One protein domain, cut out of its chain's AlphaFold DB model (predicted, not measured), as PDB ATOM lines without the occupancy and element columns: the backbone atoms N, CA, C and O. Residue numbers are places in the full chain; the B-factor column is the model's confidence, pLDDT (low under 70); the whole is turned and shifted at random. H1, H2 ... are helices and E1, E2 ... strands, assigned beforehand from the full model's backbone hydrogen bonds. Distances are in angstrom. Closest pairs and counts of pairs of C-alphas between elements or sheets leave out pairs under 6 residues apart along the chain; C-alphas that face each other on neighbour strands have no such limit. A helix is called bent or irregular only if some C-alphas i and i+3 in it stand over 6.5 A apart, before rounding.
ATOM      1  N   ALA A   2      21.880  38.810  19.373       93.19
ATOM      2  CA  ALA A   2      22.913  38.126  18.607       93.19
ATOM      3  C   ALA A   2      23.191  38.914  17.329       93.19
ATOM      4  O   ALA A   2      22.301  39.057  16.498       93.19
ATOM      5  N   TYR A   3      24.411  39.428  17.205       95.88
ATOM      6  CA  TYR A   3      24.916  40.047  15.992       95.88
ATOM      7  C   TYR A   3      25.612  38.993  15.144       95.88
ATOM      8  O   TYR A   3      26.670  38.482  15.533       95.88
ATOM      9  N   TYR A   4      25.009  38.653  14.006       93.12
ATOM     10  CA  TYR A   4      25.539  37.671  13.074       93.12
ATOM     11  C   TYR A   4      26.424  38.355  12.029       93.12
ATOM     12  O   TYR A   4      26.054  39.351  11.414       93.12
ATOM     13  N   GLU A   5      27.635  37.830  11.852       93.81
ATOM     14  CA  GLU A   5      28.677  38.381  10.979       93.81
ATOM     15  C   GLU A   5      28.937  39.903  11.169       93.81
ATOM     16  O   GLU A   5      29.017  40.631  10.179       93.81
ATOM     17  N   PRO A   6      29.167  40.423  12.402       96.56
ATOM     18  CA  PRO A   6      29.435  41.850  12.664       96.56
ATOM     19  C   PRO A   6      30.699  42.414  11.993       96.56
ATOM     20  O   PRO A   6      30.991  43.595  12.098       96.56
ATOM     21  N   TRP A   7      31.470  41.596  11.280       96.44
ATOM     22  CA  TRP A   7      32.581  42.054  10.446       96.44
ATOM     23  C   TRP A   7      32.309  41.909   8.948       96.44
ATOM     24  O   TRP A   7      33.244  41.940   8.154       96.44
ATOM     25  N   HIS A   8      31.057  41.740   8.524       94.62
ATOM     26  CA  HIS A   8      30.725  41.658   7.107       94.62
ATOM     27  C   HIS A   8      30.796  43.036   6.436       94.62
ATOM     28  O   HIS A   8      30.200  44.006   6.891       94.62
ATOM     29  N   GLU A   9      31.481  43.142   5.301       94.69
ATOM     30  CA  GLU A   9      31.690  44.419   4.605       94.69
ATOM     31  C   GLU A   9      30.398  45.063   4.073       94.69
ATOM     32  O   GLU A   9      30.359  46.271   3.840       94.69
ATOM     33  N   GLN A  10      29.317  44.284   3.920       93.06
ATOM     34  CA  GLN A  10      27.994  44.824   3.577       93.06
ATOM     35  C   GLN A  10      27.490  45.837   4.613       93.06
ATOM     36  O   GLN A  10      26.756  46.751   4.238       93.06
ATOM     37  N   LEU A  11      27.925  45.728   5.877       95.94
ATOM     38  CA  LEU A  11      27.525  46.638   6.951       95.94
ATOM     39  C   LEU A  11      27.934  48.090   6.676       95.94
ATOM     40  O   LEU A  11      27.256  48.999   7.138       95.94
ATOM     41  N   ALA A  12      28.962  48.339   5.856       96.19
ATOM     42  CA  ALA A  12      29.378  49.695   5.485       96.19
ATOM     43  C   ALA A  12      28.353  50.435   4.608       96.19
ATOM     44  O   ALA A  12      28.397  51.658   4.502       96.19
ATOM     45  N   ARG A  13      27.457  49.697   3.937       94.69
ATOM     46  CA  ARG A  13      26.470  50.231   2.982       94.69
ATOM     47  C   ARG A  13      25.079  49.629   3.201       94.69
ATOM     48  O   ARG A  13      24.308  49.499   2.248       94.69
ATOM     49  N   LEU A  14      24.799  49.149   4.411       95.12
ATOM     50  CA  LEU A  14      23.509  48.562   4.758       95.12
ATOM     51  C   LEU A  14      22.445  49.665   4.816       95.12
ATOM     52  O   LEU A  14      22.713  50.749   5.323       95.12
ATOM     53  N   THR A  15      21.254  49.408   4.288       95.25
ATOM     54  CA  THR A  15      20.115  50.339   4.350       95.25
ATOM     55  C   THR A  15      18.867  49.572   4.778       95.25
ATOM     56  O   THR A  15      18.859  48.340   4.642       95.25
ATOM     57  N   PRO A  16      17.809  50.248   5.261       92.88
ATOM     58  CA  PRO A  16      16.554  49.581   5.608       92.88
ATOM     59  C   PRO A  16      15.998  48.744   4.445       92.88
ATOM     60  O   PRO A  16      15.653  47.577   4.620       92.88
ATOM     61  N   GLU A  17      16.043  49.274   3.220       91.38
ATOM     62  CA  GLU A  17      15.541  48.593   2.021       91.38
ATOM     63  C   GLU A  17      16.363  47.346   1.674       91.38
ATOM     64  O   GLU A  17      15.840  46.389   1.099       91.38
ATOM     65  N   ARG A  18      17.669  47.341   1.983       88.94
ATOM     66  CA  ARG A  18      18.520  46.155   1.797       88.94
ATOM     67  C   ARG A  18      18.191  45.073   2.810       88.94
ATOM     68  O   ARG A  18      18.072  43.922   2.398       88.94
ATOM     69  N   ILE A  19      17.996  45.444   4.077       89.62
ATOM     70  CA  ILE A  19      17.565  44.507   5.122       89.62
ATOM     71  C   ILE A  19      16.270  43.830   4.671       89.62
ATOM     72  O   ILE A  19      16.233  42.616   4.566       89.62
ATOM     73  N   GLU A  20      15.243  44.584   4.274       87.00
ATOM     74  CA  GLU A  20      13.947  44.014   3.868       87.00
ATOM     75  C   GLU A  20      14.021  43.007   2.703       87.00
ATOM     76  O   GLU A  20      13.226  42.056   2.643       87.00
ATOM     77  N   ARG A  21      14.969  43.210   1.777       83.88
ATOM     78  CA  ARG A  21      15.169  42.383   0.575       83.88
ATOM     79  C   ARG A  21      16.019  41.137   0.822       83.88
ATOM     80  O   ARG A  21      15.809  40.119   0.151       83.88
ATOM     81  N   GLU A  22      16.991  41.207   1.725       77.88
ATOM     82  CA  GLU A  22      17.905  40.102   2.020       77.88
ATOM     83  C   GLU A  22      17.249  39.127   3.002       77.88
ATOM     84  O   GLU A  22      17.285  39.299   4.212       77.88
ATOM     85  N   ARG A  23      16.645  38.056   2.482       77.00
ATOM     86  CA  ARG A  23      15.982  37.005   3.269       77.00
ATOM     87  C   ARG A  23      16.631  35.650   3.002       77.00
ATOM     88  O   ARG A  23      17.214  35.470   1.928       77.00
ATOM     89  N   PRO A  24      16.496  34.655   3.902       73.12
ATOM     90  CA  PRO A  24      17.002  33.301   3.663       73.12
ATOM     91  C   PRO A  24      16.593  32.726   2.301       73.12
ATOM     92  O   PRO A  24      17.420  32.154   1.597       73.12
ATOM     93  N   ALA A  25      15.353  32.982   1.876       65.12
ATOM     94  CA  ALA A  25      14.831  32.551   0.581       65.12
ATOM     95  C   ALA A  25      15.482  33.240  -0.641       65.12
ATOM     96  O   ALA A  25      15.439  32.687  -1.739       65.12
ATOM     97  N   THR A  26      16.069  34.432  -0.486       65.94
ATOM     98  CA  THR A  26      16.571  35.260  -1.600       65.94
ATOM     99  C   THR A  26      18.095  35.379  -1.653       65.94
ATOM    100  O   THR A  26      18.631  35.741  -2.701       65.94
ATOM    101  N   SER A  27      18.824  35.034  -0.585       65.62
ATOM    102  CA  SER A  27      20.288  35.214  -0.535       65.62
ATOM    103  C   SER A  27      21.087  34.172  -1.325       65.62
ATOM    104  O   SER A  27      22.264  34.379  -1.621       65.62
ATOM    105  N   GLY A  28      20.480  33.027  -1.660       65.25
ATOM    106  CA  GLY A  28      21.183  31.888  -2.263       65.25
ATOM    107  C   GLY A  28      22.155  31.176  -1.309       65.25
ATOM    108  O   GLY A  28      22.880  30.274  -1.739       65.25
ATOM    109  N   LEU A  29      22.171  31.567  -0.029       68.50
ATOM    110  CA  LEU A  29      22.870  30.884   1.054       68.50
ATOM    111  C   LEU A  29      21.951  29.829   1.685       68.50
ATOM    112  O   LEU A  29      20.731  29.907   1.593       68.50
ATOM    113  N   ARG A  30      22.537  28.814   2.324       69.19
ATOM    114  CA  ARG A  30      21.807  27.653   2.865       69.19
ATOM    115  C   ARG A  30      21.414  27.837   4.337       69.19
ATOM    116  O   ARG A  30      21.574  26.901   5.115       69.19
ATOM    117  N   HIS A  31      20.976  29.034   4.733       66.88
ATOM    118  CA  HIS A  31      20.482  29.248   6.096       66.88
ATOM    119  C   HIS A  31      19.040  28.738   6.232       66.88
ATOM    120  O   HIS A  31      18.288  28.790   5.251       66.88
ATOM    121  N   PRO A  32      18.646  28.241   7.417       63.75
ATOM    122  CA  PRO A  32      17.256  27.909   7.698       63.75
ATOM    123  C   PRO A  32      16.345  29.132   7.500       63.75
ATOM    124  O   PRO A  32      16.745  30.282   7.683       63.75
ATOM    125  N   ASN A  33      15.119  28.882   7.042       56.25
ATOM    126  CA  ASN A  33      14.155  29.930   6.719       56.25
ATOM    127  C   ASN A  33      13.401  30.360   7.985       56.25
ATOM    128  O   ASN A  33      12.309  29.869   8.246       56.25
ATOM    129  N   GLU A  34      13.993  31.258   8.771       61.72
ATOM    130  CA  GLU A  34      13.422  31.743  10.043       61.72
ATOM    131  C   GLU A  34      12.585  33.029   9.891       61.72
ATOM    132  O   GLU A  34      12.224  33.684  10.864       61.72
ATOM    133  N   GLY A  35      12.239  33.412   8.657       62.03
ATOM    134  CA  GLY A  35      11.276  34.481   8.364       62.03
ATOM    135  C   GLY A  35      11.785  35.917   8.555       62.03
ATOM    136  O   GLY A  35      11.307  36.814   7.852       62.03
ATOM    137  N   LEU A  36      12.774  36.149   9.422       73.44
ATOM    138  CA  LEU A  36      13.407  37.458   9.574       73.44
ATOM    139  C   LEU A  36      14.392  37.751   8.428       73.44
ATOM    140  O   LEU A  36      15.036  36.833   7.908       73.44
ATOM    141  N   PRO A  37      14.513  39.019   8.001       80.44
ATOM    142  CA  PRO A  37      15.558  39.399   7.068       80.44
ATOM    143  C   PRO A  37      16.952  39.308   7.708       80.44
ATOM    144  O   PRO A  37      17.112  39.528   8.914       80.44
ATOM    145  N   TYR A  38      17.962  38.995   6.894       81.81
ATOM    146  CA  TYR A  38      19.360  39.032   7.312       81.81
ATOM    147  C   TYR A  38      19.730  40.435   7.787       81.81
ATOM    148  O   TYR A  38      19.277  41.432   7.224       81.81
ATOM    149  N   LEU A  39      20.606  40.496   8.792       89.38
ATOM    150  CA  LEU A  39      21.159  41.739   9.330       89.38
ATOM    151  C   LEU A  39      20.105  42.659   9.979       89.38
ATOM    152  O   LEU A  39      20.381  43.834  10.230       89.38
ATOM    153  N   SER A  40      18.903  42.145  10.262       91.50
ATOM    154  CA  SER A  40      17.833  42.898  10.926       91.50
ATOM    155  C   SER A  40      18.220  43.361  12.333       91.50
ATOM    156  O   SER A  40      17.781  44.422  12.772       91.50
ATOM    157  N   GLU A  41      19.125  42.648  13.000       93.06
ATOM    158  CA  GLU A  41      19.698  43.033  14.290       93.06
ATOM    159  C   GLU A  41      20.496  44.352  14.250       93.06
ATOM    160  O   GLU A  41      20.752  44.954  15.292       93.06
ATOM    161  N   PHE A  42      20.884  44.824  13.057       95.62
ATOM    162  CA  PHE A  42      21.607  46.082  12.863       95.62
ATOM    163  C   PHE A  42      20.685  47.258  12.516       95.62
ATOM    164  O   PHE A  42      21.173  48.381  12.398       95.62
ATOM    165  N   ALA A  43      19.371  47.044  12.362       94.12
ATOM    166  CA  ALA A  43      18.436  48.080  11.913       94.12
ATOM    167  C   ALA A  43      18.454  49.328  12.816       94.12
ATOM    168  O   ALA A  43      18.510  50.451  12.319       94.12
ATOM    169  N   GLY A  44      18.502  49.136  14.140       93.94
ATOM    170  CA  GLY A  44      18.594  50.225  15.123       93.94
ATOM    171  C   GLY A  44      19.959  50.922  15.194       93.94
ATOM    172  O   GLY A  44      20.135  51.838  15.991       93.94
ATOM    173  N   LEU A  45      20.935  50.485  14.393       96.56
ATOM    174  CA  LEU A  45      22.301  51.014  14.346       96.56
ATOM    175  C   LEU A  45      22.636  51.666  13.001       96.56
ATOM    176  O   LEU A  45      23.792  52.018  12.763       96.56
ATOM    177  N   LEU A  46      21.661  51.793  12.101       97.25
ATOM    178  CA  LEU A  46      21.875  52.410  10.799       97.25
ATOM    179  C   LEU A  46      22.047  53.924  10.926       97.25
ATOM    180  O   LEU A  46      21.317  54.597  11.651       97.25
ATOM    181  N   ARG A  47      22.998  54.467  10.167       96.00
ATOM    182  CA  ARG A  47      23.131  55.913   9.973       96.00
ATOM    183  C   ARG A  47      22.072  56.420   8.985       96.00
ATOM    184  O   ARG A  47      21.662  55.654   8.108       96.00
ATOM    185  N   PRO A  48      21.683  57.709   9.045       92.25
ATOM    186  CA  PRO A  48      20.726  58.293   8.100       92.25
ATOM    187  C   PRO A  48      21.135  58.175   6.623       92.25
ATOM    188  O   PRO A  48      20.278  58.036   5.758       92.25
ATOM    189  N   ASP A  49      22.436  58.207   6.329       92.31
ATOM    190  CA  ASP A  49      23.021  58.080   4.987       92.31
ATOM    191  C   ASP A  49      23.353  56.626   4.594       92.31
ATOM    192  O   ASP A  49      23.885  56.365   3.512       92.31
ATOM    193  N   GLY A  50      23.016  55.665   5.457       94.44
ATOM    194  CA  GLY A  50      23.304  54.248   5.284       94.44
ATOM    195  C   GLY A  50      24.620  53.797   5.920       94.44
ATOM    196  O   GLY A  50      25.533  54.567   6.228       94.44
ATOM    197  N   GLY A  51      24.718  52.486   6.106       97.25
ATOM    198  CA  GLY A  51      25.780  51.822   6.848       97.25
ATOM    199  C   GLY A  51      25.516  51.775   8.352       97.25
ATOM    200  O   GLY A  51      24.759  52.572   8.901       97.25
ATOM    201  N   VAL A  52      26.148  50.816   9.022       97.75
ATOM    202  CA  VAL A  52      26.090  50.665  10.479       97.75
ATOM    203  C   VAL A  52      27.010  51.688  11.142       97.75
ATOM    204  O   VAL A  52      28.154  51.879  10.721       97.75
ATOM    205  N   GLN A  53      26.523  52.342  12.192       96.75
ATOM    206  CA  GLN A  53      27.278  53.310  12.977       96.75
ATOM    207  C   GLN A  53      28.614  52.723  13.458       96.75
ATOM    208  O   GLN A  53      28.670  51.630  14.019       96.75
ATOM    209  N   GLY A  54      29.701  53.459  13.216       95.69
ATOM    210  CA  GLY A  54      31.062  53.055  13.582       95.69
ATOM    211  C   GLY A  54      31.687  51.975  12.689       95.69
ATOM    212  O   GLY A  54      32.871  51.698  12.841       95.69
ATOM    213  N   PHE A  55      30.949  51.378  11.745       97.69
ATOM    214  CA  PHE A  55      31.521  50.368  10.859       97.69
ATOM    215  C   PHE A  55      32.294  51.005   9.699       97.69
ATOM    216  O   PHE A  55      31.746  51.771   8.902       97.69
ATOM    217  N   GLU A  56      33.556  50.612   9.550       95.62
ATOM    218  CA  GLU A  56      34.401  50.956   8.409       95.62
ATOM    219  C   GLU A  56      34.697  49.697   7.580       95.62
ATOM    220  O   GLU A  56      34.989  48.637   8.135       95.62
ATOM    221  N   THR A  57      34.708  49.801   6.244       95.62
ATOM    222  CA  THR A  57      34.989  48.656   5.350       95.62
ATOM    223  C   THR A  57      36.303  47.946   5.690       95.62
ATOM    224  O   THR A  57      36.380  46.726   5.556       95.62
ATOM    225  N   ARG A  58      37.322  48.679   6.171       95.06
ATOM    226  CA  ARG A  58      38.606  48.104   6.606       95.06
ATOM    227  C   ARG A  58      38.434  47.013   7.665       95.06
ATOM    228  O   ARG A  58      39.084  45.979   7.579       95.06
ATOM    229  N   LEU A  59      37.485  47.175   8.596       95.94
ATOM    230  CA  LEU A  59      37.277  46.255   9.723       95.94
ATOM    231  C   LEU A  59      36.945  44.834   9.257       95.94
ATOM    232  O   LEU A  59      37.149  43.865   9.997       95.94
ATOM    233  N   ALA A  60      36.423  44.715   8.034       96.00
ATOM    234  CA  ALA A  60      35.987  43.463   7.466       96.00
ATOM    235  C   ALA A  60      37.105  42.420   7.409       96.00
ATOM    236  O   ALA A  60      36.887  41.309   7.888       96.00
ATOM    237  N   LEU A  61      38.278  42.767   6.864       95.69
ATOM    238  CA  LEU A  61      39.424  41.855   6.742       95.69
ATOM    239  C   LEU A  61      40.733  42.425   7.305       95.69
ATOM    240  O   LEU A  61      41.611  41.635   7.647       95.69
ATOM    241  N   ASP A  62      40.872  43.744   7.445       94.44
ATOM    242  CA  ASP A  62      42.114  44.330   7.952       94.44
ATOM    243  C   ASP A  62      42.282  43.945   9.419       94.44
ATOM    244  O   ASP A  62      41.310  43.858  10.181       94.44
ATOM    245  N   GLY A  63      43.516  43.613   9.797       91.69
ATOM    246  CA  GLY A  63      43.778  43.037  11.112       91.69
ATOM    247  C   GLY A  63      42.960  41.762  11.345       91.69
ATOM    248  O   GLY A  63      42.384  41.573  12.417       91.69
ATOM    249  N   TYR A  64      42.804  40.891  10.337       96.00
ATOM    250  CA  TYR A  64      42.209  39.567  10.561       96.00
ATOM    251  C   TYR A  64      42.954  38.842  11.693       96.00
ATOM    252  O   TYR A  64      42.328  38.379  12.646       96.00
ATOM    253  N   PHE A  65      44.289  38.834  11.621       96.12
ATOM    254  CA  PHE A  65      45.182  38.412  12.698       96.12
ATOM    255  C   PHE A  65      45.647  39.624  13.504       96.12
ATOM    256  O   PHE A  65      46.690  40.207  13.218       96.12
ATOM    257  N   LEU A  66      44.843  40.024  14.488       94.75
ATOM    258  CA  LEU A  66      45.137  41.177  15.334       94.75
ATOM    259  C   LEU A  66      45.822  40.724  16.624       94.75
ATOM    260  O   LEU A  66      45.270  39.908  17.370       94.75
ATOM    261  N   SER A  67      47.018  41.255  16.896       94.94
ATOM    262  CA  SER A  67      47.724  40.972  18.149       94.94
ATOM    263  C   SER A  67      46.912  41.460  19.350       94.94
ATOM    264  O   SER A  67      46.224  42.478  19.273       94.94
ATOM    265  N   ALA A  68      47.011  40.754  20.479       96.25
ATOM    266  CA  ALA A  68      46.253  41.084  21.682       96.25
ATOM    267  C   ALA A  68      46.521  42.521  22.163       96.25
ATOM    268  O   ALA A  68      45.590  43.220  22.556       96.25
ATOM    269  N   ASP A  69      47.768  42.979  22.067       96.06
ATOM    270  CA  ASP A  69      48.189  44.299  22.544       96.06
ATOM    271  C   ASP A  69      48.085  45.400  21.480       96.06
ATOM    272  O   ASP A  69      48.260  46.571  21.799       96.06
ATOM    273  N   GLN A  70      47.767  45.065  20.225       96.12
ATOM    274  CA  GLN A  70      47.676  46.065  19.159       96.12
ATOM    275  C   GLN A  70      46.478  46.992  19.370       96.12
ATOM    276  O   GLN A  70      45.355  46.523  19.554       96.12
ATOM    277  N   GLU A  71      46.702  48.305  19.303       96.12
ATOM    278  CA  GLU A  71      45.626  49.293  19.345       96.12
ATOM    279  C   GLU A  71      44.896  49.403  18.000       96.12
ATOM    280  O   GLU A  71      45.515  49.519  16.944       96.12
ATOM    281  N   ASP A  72      43.564  49.389  18.059       96.62
ATOM    282  CA  ASP A  72      42.671  49.771  16.957       96.62
ATOM    283  C   ASP A  72      41.433  50.468  17.550       96.62
ATOM    284  O   ASP A  72      40.410  49.821  17.802       96.62
ATOM    285  N   PRO A  73      41.520  51.782  17.831       96.25
ATOM    286  CA  PRO A  73      40.422  52.537  18.430       96.25
ATOM    287  C   PRO A  73      39.124  52.496  17.615       96.25
ATOM    288  O   PRO A  73      38.044  52.474  18.197       96.25
ATOM    289  N   GLY A  74      39.208  52.447  16.280       96.56
ATOM    290  CA  GLY A  74      38.019  52.388  15.425       96.56
ATOM    291  C   GLY A  74      37.297  51.046  15.536       96.56
ATOM    292  O   GLY A  74      36.079  51.009  15.716       96.56
ATOM    293  N   GLN A  75      38.040  49.933  15.527       96.88
ATOM    294  CA  GLN A  75      37.444  48.619  15.766       96.88
ATOM    295  C   GLN A  75      36.901  48.502  17.193       96.88
ATOM    296  O   GLN A  75      35.856  47.882  17.394       96.88
ATOM    297  N   ALA A  76      37.582  49.106  18.174       97.88
ATOM    298  CA  ALA A  76      37.130  49.091  19.557       97.88
ATOM    299  C   ALA A  76      35.803  49.843  19.732       97.88
ATOM    300  O   ALA A  76      34.832  49.252  20.200       97.88
ATOM    301  N   ALA A  77      35.725  51.084  19.244       98.25
ATOM    302  CA  ALA A  77      34.511  51.897  19.292       98.25
ATOM    303  C   ALA A  77      33.326  51.230  18.569       98.25
ATOM    304  O   ALA A  77      32.181  51.292  19.031       98.25
ATOM    305  N   TYR A  78      33.587  50.546  17.450       98.38
ATOM    306  CA  TYR A  78      32.564  49.775  16.747       98.38
ATOM    307  C   TYR A  78      32.006  48.629  17.606       98.38
ATOM    308  O   TYR A  78      30.790  48.502  17.759       98.38
ATOM    309  N   VAL A  79      32.874  47.812  18.211       98.19
ATOM    310  CA  VAL A  79      32.445  46.690  19.064       98.19
ATOM    311  C   VAL A  79      31.708  47.187  20.311       98.19
ATOM    312  O   VAL A  79      30.673  46.624  20.674       98.19
ATOM    313  N   GLU A  80      32.178  48.273  20.928       98.19
ATOM    314  CA  GLU A  80      31.493  48.923  22.051       98.19
ATOM    315  C   GLU A  80      30.092  49.397  21.673       98.19
ATOM    316  O   GLU A  80      29.158  49.214  22.453       98.19
ATOM    317  N   THR A  81      29.917  49.929  20.461       98.06
ATOM    318  CA  THR A  81      28.601  50.340  19.951       98.06
ATOM    319  C   THR A  81      27.626  49.162  19.918       98.06
ATOM    320  O   THR A  81      26.496  49.297  20.398       98.06
ATOM    321  N   LEU A  82      28.058  47.993  19.426       98.38
ATOM    322  CA  LEU A  82      27.228  46.779  19.407       98.38
ATOM    323  C   LEU A  82      26.882  46.301  20.823       98.38
ATOM    324  O   LEU A  82      25.727  46.003  21.130       98.38
ATOM    325  N   ILE A  83      27.880  46.248  21.708       98.19
ATOM    326  CA  ILE A  83      27.706  45.808  23.097       98.19
ATOM    327  C   ILE A  83      26.744  46.738  23.845       98.19
ATOM    328  O   ILE A  83      25.830  46.268  24.525       98.19
ATOM    329  N   ALA A  84      26.930  48.051  23.715       97.81
ATOM    330  CA  ALA A  84      26.090  49.050  24.361       97.81
ATOM    331  C   ALA A  84      24.648  48.993  23.845       97.81
ATOM    332  O   ALA A  84      23.717  49.113  24.636       97.81
ATOM    333  N   ALA A  85      24.450  48.773  22.544       97.62
ATOM    334  CA  ALA A  85      23.119  48.649  21.961       97.62
ATOM    335  C   ALA A  85      22.349  47.442  22.504       97.62
ATOM    336  O   ALA A  85      21.226  47.610  22.970       97.62
ATOM    337  N   ALA A  86      22.977  46.265  22.557       96.88
ATOM    338  CA  ALA A  86      22.367  45.086  23.170       96.88
ATOM    339  C   ALA A  86      21.989  45.320  24.642       96.88
ATOM    340  O   ALA A  86      20.898  44.949  25.066       96.88
ATOM    341  N   ARG A  87      22.879  45.964  25.407       96.56
ATOM    342  CA  ARG A  87      22.660  46.257  26.832       96.56
ATOM    343  C   ARG A  87      21.558  47.286  27.071       96.56
ATOM    344  O   ARG A  87      20.837  47.153  28.048       96.56
ATOM    345  N   ARG A  88      21.395  48.284  26.192       96.94
ATOM    346  CA  ARG A  88      20.274  49.242  26.275       96.94
ATOM    347  C   ARG A  88      18.911  48.569  26.123       96.94
ATOM    348  O   ARG A  88      17.931  49.088  26.640       96.94
ATOM    349  N   GLU A  89      18.860  47.431  25.440       95.38
ATOM    350  CA  GLU A  89      17.659  46.599  25.319       95.38
ATOM    351  C   GLU A  89      17.551  45.529  26.421       95.38
ATOM    352  O   GLU A  89      16.716  44.637  26.315       95.38
ATOM    353  N   ASP A  90      18.406  45.578  27.450       95.69
ATOM    354  CA  ASP A  90      18.508  44.564  28.509       95.69
ATOM    355  C   ASP A  90      18.773  43.144  27.967       95.69
ATOM    356  O   ASP A  90      18.236  42.137  28.425       95.69
ATOM    357  N   ARG A  91      19.607  43.044  26.920       94.81
ATOM    358  CA  ARG A  91      19.973  41.764  26.298       94.81
ATOM    359  C   ARG A  91      21.469  41.489  26.398       94.81
ATOM    360  O   ARG A  91      22.300  42.360  26.149       94.81
ATOM    361  N   THR A  92      21.825  40.218  26.585       95.19
ATOM    362  CA  THR A  92      23.218  39.750  26.481       95.19
ATOM    363  C   THR A  92      23.752  39.949  25.055       95.19
ATOM    364  O   THR A  92      23.139  39.423  24.115       95.19
ATOM    365  N   PRO A  93      24.852  40.694  24.840       96.69
ATOM    366  CA  PRO A  93      25.479  40.823  23.527       96.69
ATOM    367  C   PRO A  93      26.175  39.518  23.131       96.69
ATOM    368  O   PRO A  93      26.998  38.995  23.877       96.69
ATOM    369  N   VAL A  94      25.878  39.018  21.935       96.88
ATOM    370  CA  VAL A  94      26.539  37.853  21.337       96.88
ATOM    371  C   VAL A  94      27.061  38.260  19.966       96.88
ATOM    372  O   VAL A  94      26.290  38.732  19.137       96.88
ATOM    373  N   LEU A  95      28.361  38.092  19.724       97.31
ATOM    374  CA  LEU A  95      29.000  38.389  18.438       97.31
ATOM    375  C   LEU A  95      29.385  37.072  17.756       97.31
ATOM    376  O   LEU A  95      30.312  36.395  18.200       97.31
ATOM    377  N   ALA A  96      28.684  36.699  16.686       94.81
ATOM    378  CA  ALA A  96      28.863  35.416  16.006       94.81
ATOM    379  C   ALA A  96      29.460  35.617  14.608       94.81
ATOM    380  O   ALA A  96      28.779  36.074  13.696       94.81
ATOM    381  N   CYS A  97      30.745  35.302  14.424       93.31
ATOM    382  CA  CYS A  97      31.434  35.506  13.146       93.31
ATOM    383  C   CYS A  97      32.705  34.660  13.047       93.31
ATOM    384  O   CYS A  97      33.499  34.615  13.983       93.31
ATOM    385  N   CYS A  98      32.961  34.059  11.884       91.75
ATOM    386  CA  CYS A  98      34.202  33.310  11.639       91.75
ATOM    387  C   CYS A  98      35.467  34.196  11.598       91.75
ATOM    388  O   CYS A  98      36.585  33.692  11.714       91.75
ATOM    389  N   ARG A  99      35.311  35.516  11.441       94.31
ATOM    390  CA  ARG A  99      36.416  36.488  11.373       94.31
ATOM    391  C   ARG A  99      36.958  36.886  12.750       94.31
ATOM    392  O   ARG A  99      37.957  37.591  12.822       94.31
ATOM    393  N   THR A 100      36.354  36.413  13.843       96.06
ATOM    394  CA  THR A 100      36.869  36.650  15.202       96.06
ATOM    395  C   THR A 100      38.025  35.724  15.570       96.06
ATOM    396  O   THR A 100      38.793  36.069  16.461       96.06
ATOM    397  N   LEU A 101      38.201  34.589  14.878       97.19
ATOM    398  CA  LEU A 101      39.215  33.583  15.221       97.19
ATOM    399  C   LEU A 101      40.636  34.168  15.267       97.19
ATOM    400  O   LEU A 101      41.352  33.963  16.241       97.19
ATOM    401  N   GLY A 102      41.029  34.949  14.256       95.81
ATOM    402  CA  GLY A 102      42.365  35.556  14.204       95.81
ATOM    403  C   GLY A 102      42.588  36.705  15.199       95.81
ATOM    404  O   GLY A 102      43.731  37.059  15.472       95.81
ATOM    405  N   ARG A 103      41.520  37.269  15.779       96.06
ATOM    406  CA  ARG A 103      41.552  38.449  16.671       96.06
ATOM    407  C   ARG A 103      40.940  38.200  18.051       96.06
ATOM    408  O   ARG A 103      40.698  39.128  18.814       96.06
ATOM    409  N   ILE A 104      40.700  36.943  18.400       97.38
ATOM    410  CA  ILE A 104      40.111  36.534  19.681       97.38
ATOM    411  C   ILE A 104      40.919  37.017  20.888       97.38
ATOM    412  O   ILE A 104      40.332  37.432  21.879       97.38
ATOM    413  N   GLY A 105      42.256  37.036  20.803       97.12
ATOM    414  CA  GLY A 105      43.103  37.575  21.873       97.12
ATOM    415  C   GLY A 105      42.902  39.069  22.091       97.12
ATOM    416  O   GLY A 105      42.811  39.511  23.234       97.12
ATOM    417  N   TRP A 106      42.772  39.824  21.002       98.00
ATOM    418  CA  TRP A 106      42.468  41.251  21.040       98.00
ATOM    419  C   TRP A 106      41.080  41.521  21.633       98.00
ATOM    420  O   TRP A 106      40.955  42.357  22.529       98.00
ATOM    421  N   LEU A 107      40.065  40.761  21.198       97.88
ATOM    422  CA  LEU A 107      38.698  40.861  21.718       97.88
ATOM    423  C   LEU A 107      38.646  40.552  23.220       97.88
ATOM    424  O   LEU A 107      38.092  41.341  23.981       97.88
ATOM    425  N   ARG A 108      39.277  39.453  23.653       97.44
ATOM    426  CA  ARG A 108      39.303  39.025  25.059       97.44
ATOM    427  C   ARG A 108      39.930  40.076  25.962       97.44
ATOM    428  O   ARG A 108      39.385  40.386  27.014       97.44
ATOM    429  N   ARG A 109      41.070  40.636  25.551       97.31
ATOM    430  CA  ARG A 109      41.794  41.640  26.342       97.31
ATOM    431  C   ARG A 109      40.987  42.927  26.528       97.31
ATOM    432  O   ARG A 109      41.097  43.546  27.578       97.31
ATOM    433  N   ARG A 110      40.206  43.335  25.523       97.38
ATOM    434  CA  ARG A 110      39.478  44.619  25.525       97.38
ATOM    435  C   ARG A 110      38.071  44.532  26.094       97.38
ATOM    436  O   ARG A 110      37.648  45.442  26.794       97.38
ATOM    437  N   PHE A 111      37.356  43.452  25.805       97.38
ATOM    438  CA  PHE A 111      35.931  43.339  26.127       97.38
ATOM    439  C   PHE A 111      35.621  42.226  27.125       97.38
ATOM    440  O   PHE A 111      34.491  42.143  27.607       97.38
ATOM    441  N   GLY A 112      36.604  41.378  27.444       95.69
ATOM    442  CA  GLY A 112      36.374  40.164  28.215       95.69
ATOM    443  C   GLY A 112      35.331  39.279  27.532       95.69
ATOM    444  O   GLY A 112      35.343  39.105  26.314       95.69
ATOM    445  N   GLY A 113      34.397  38.761  28.328       95.25
ATOM    446  CA  GLY A 113      33.329  37.890  27.851       95.25
ATOM    447  C   GLY A 113      33.760  36.432  27.698       95.25
ATOM    448  O   GLY A 113      34.890  36.056  28.001       95.25
ATOM    449  N   THR A 114      32.813  35.602  27.260       97.81
ATOM    450  CA  THR A 114      33.043  34.179  26.981       97.81
ATOM    451  C   THR A 114      33.334  33.983  25.501       97.81
ATOM    452  O   THR A 114      32.551  34.400  24.644       97.81
TER     453      THR A 114
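Overview. This is residues 2 to 114 of the 319 residues of an uncharacterized protein of Caulobacter sp. BK020 (UniProt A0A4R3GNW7). Two very short parallel strands, E1 and E2, sit side by side near the middle, with the longest helix, H5, running past them and H6 beyond, nearly square to H5. Short helices H1 to H4 and long loops make the rest; loop residues 22 to 39 and 61 to 72 reach to opposite ends of the longest axis. The printed part has 113 residues, with six named helices and two named strands in the order E1 H1 H2 H3 H4 H5 E2 H6; of the 57 residues in named elements helices hold 51 and strands 6, and the class is mostly helix. The whole is compact, radius of gyration of the C-alphas 14.2 A, spanning 41 by 28 by 26 A.

Along the chain. E1 is residues 2 to 4, from C-alpha 2 at (22.913, 38.126, 18.607). H1 is residues 9 to 13, H2 16 to 21, H3 40 to 45 and H4 57 to 60. H5, residues 73 to 88, is 21.9 A long. E2 is residues 94 to 96; H6, residues 98 to 111, is 17.7 A long and ends at C-alpha 111 (35.931, 43.339, 26.127). H3 and H6 are irregular: C-alphas 41 and 44 are 7.3 A apart, C-alphas 102 and 105 8.0 A.

Arrangement. E1 and E2 are parallel at 19 degrees, with N 3 and O 94 at 2.8 A; with H1 to H5 between, they form a strand-helix-strand unit, two parallel neighbour strands joined through helices. The closest C-alphas of E1 and H3, Tyr 3 and Glu 41, are 6.2 A apart. H2 and H3, a helical hairpin, only just touch, with 3 pairs of C-alphas within 8 A, the closest Ile 19 and Ser 40 at 6.0 A. H1 and H4 touch, their closest C-alphas, Glu 9 and Ala 60, 5.3 A apart. H5 and H6 are close but not clearly touching, closest C-alphas Ala 76 and Arg 110 at 7.8 A, about perpendicular at 83 degrees. Every O i to N i+4 pair is within hydrogen-bond range in H2 and H5, 6 of 10 in H6; H1 has 0 of 1 but 2 of 2 O i to N i+3 pairs, H3 0 of 2 but 2 of 3, and H4 is too short for an O i to N i+4 pair.

Size, cuts and confidence. The farthest C-alphas, Ala 25 and Asp 69, are 41.6 A apart. The printed part has no cut; the links H2 to H3, H3 to H4 and H4 to H5 are long. Residues 25 to 35 of this model have pLDDT under 70.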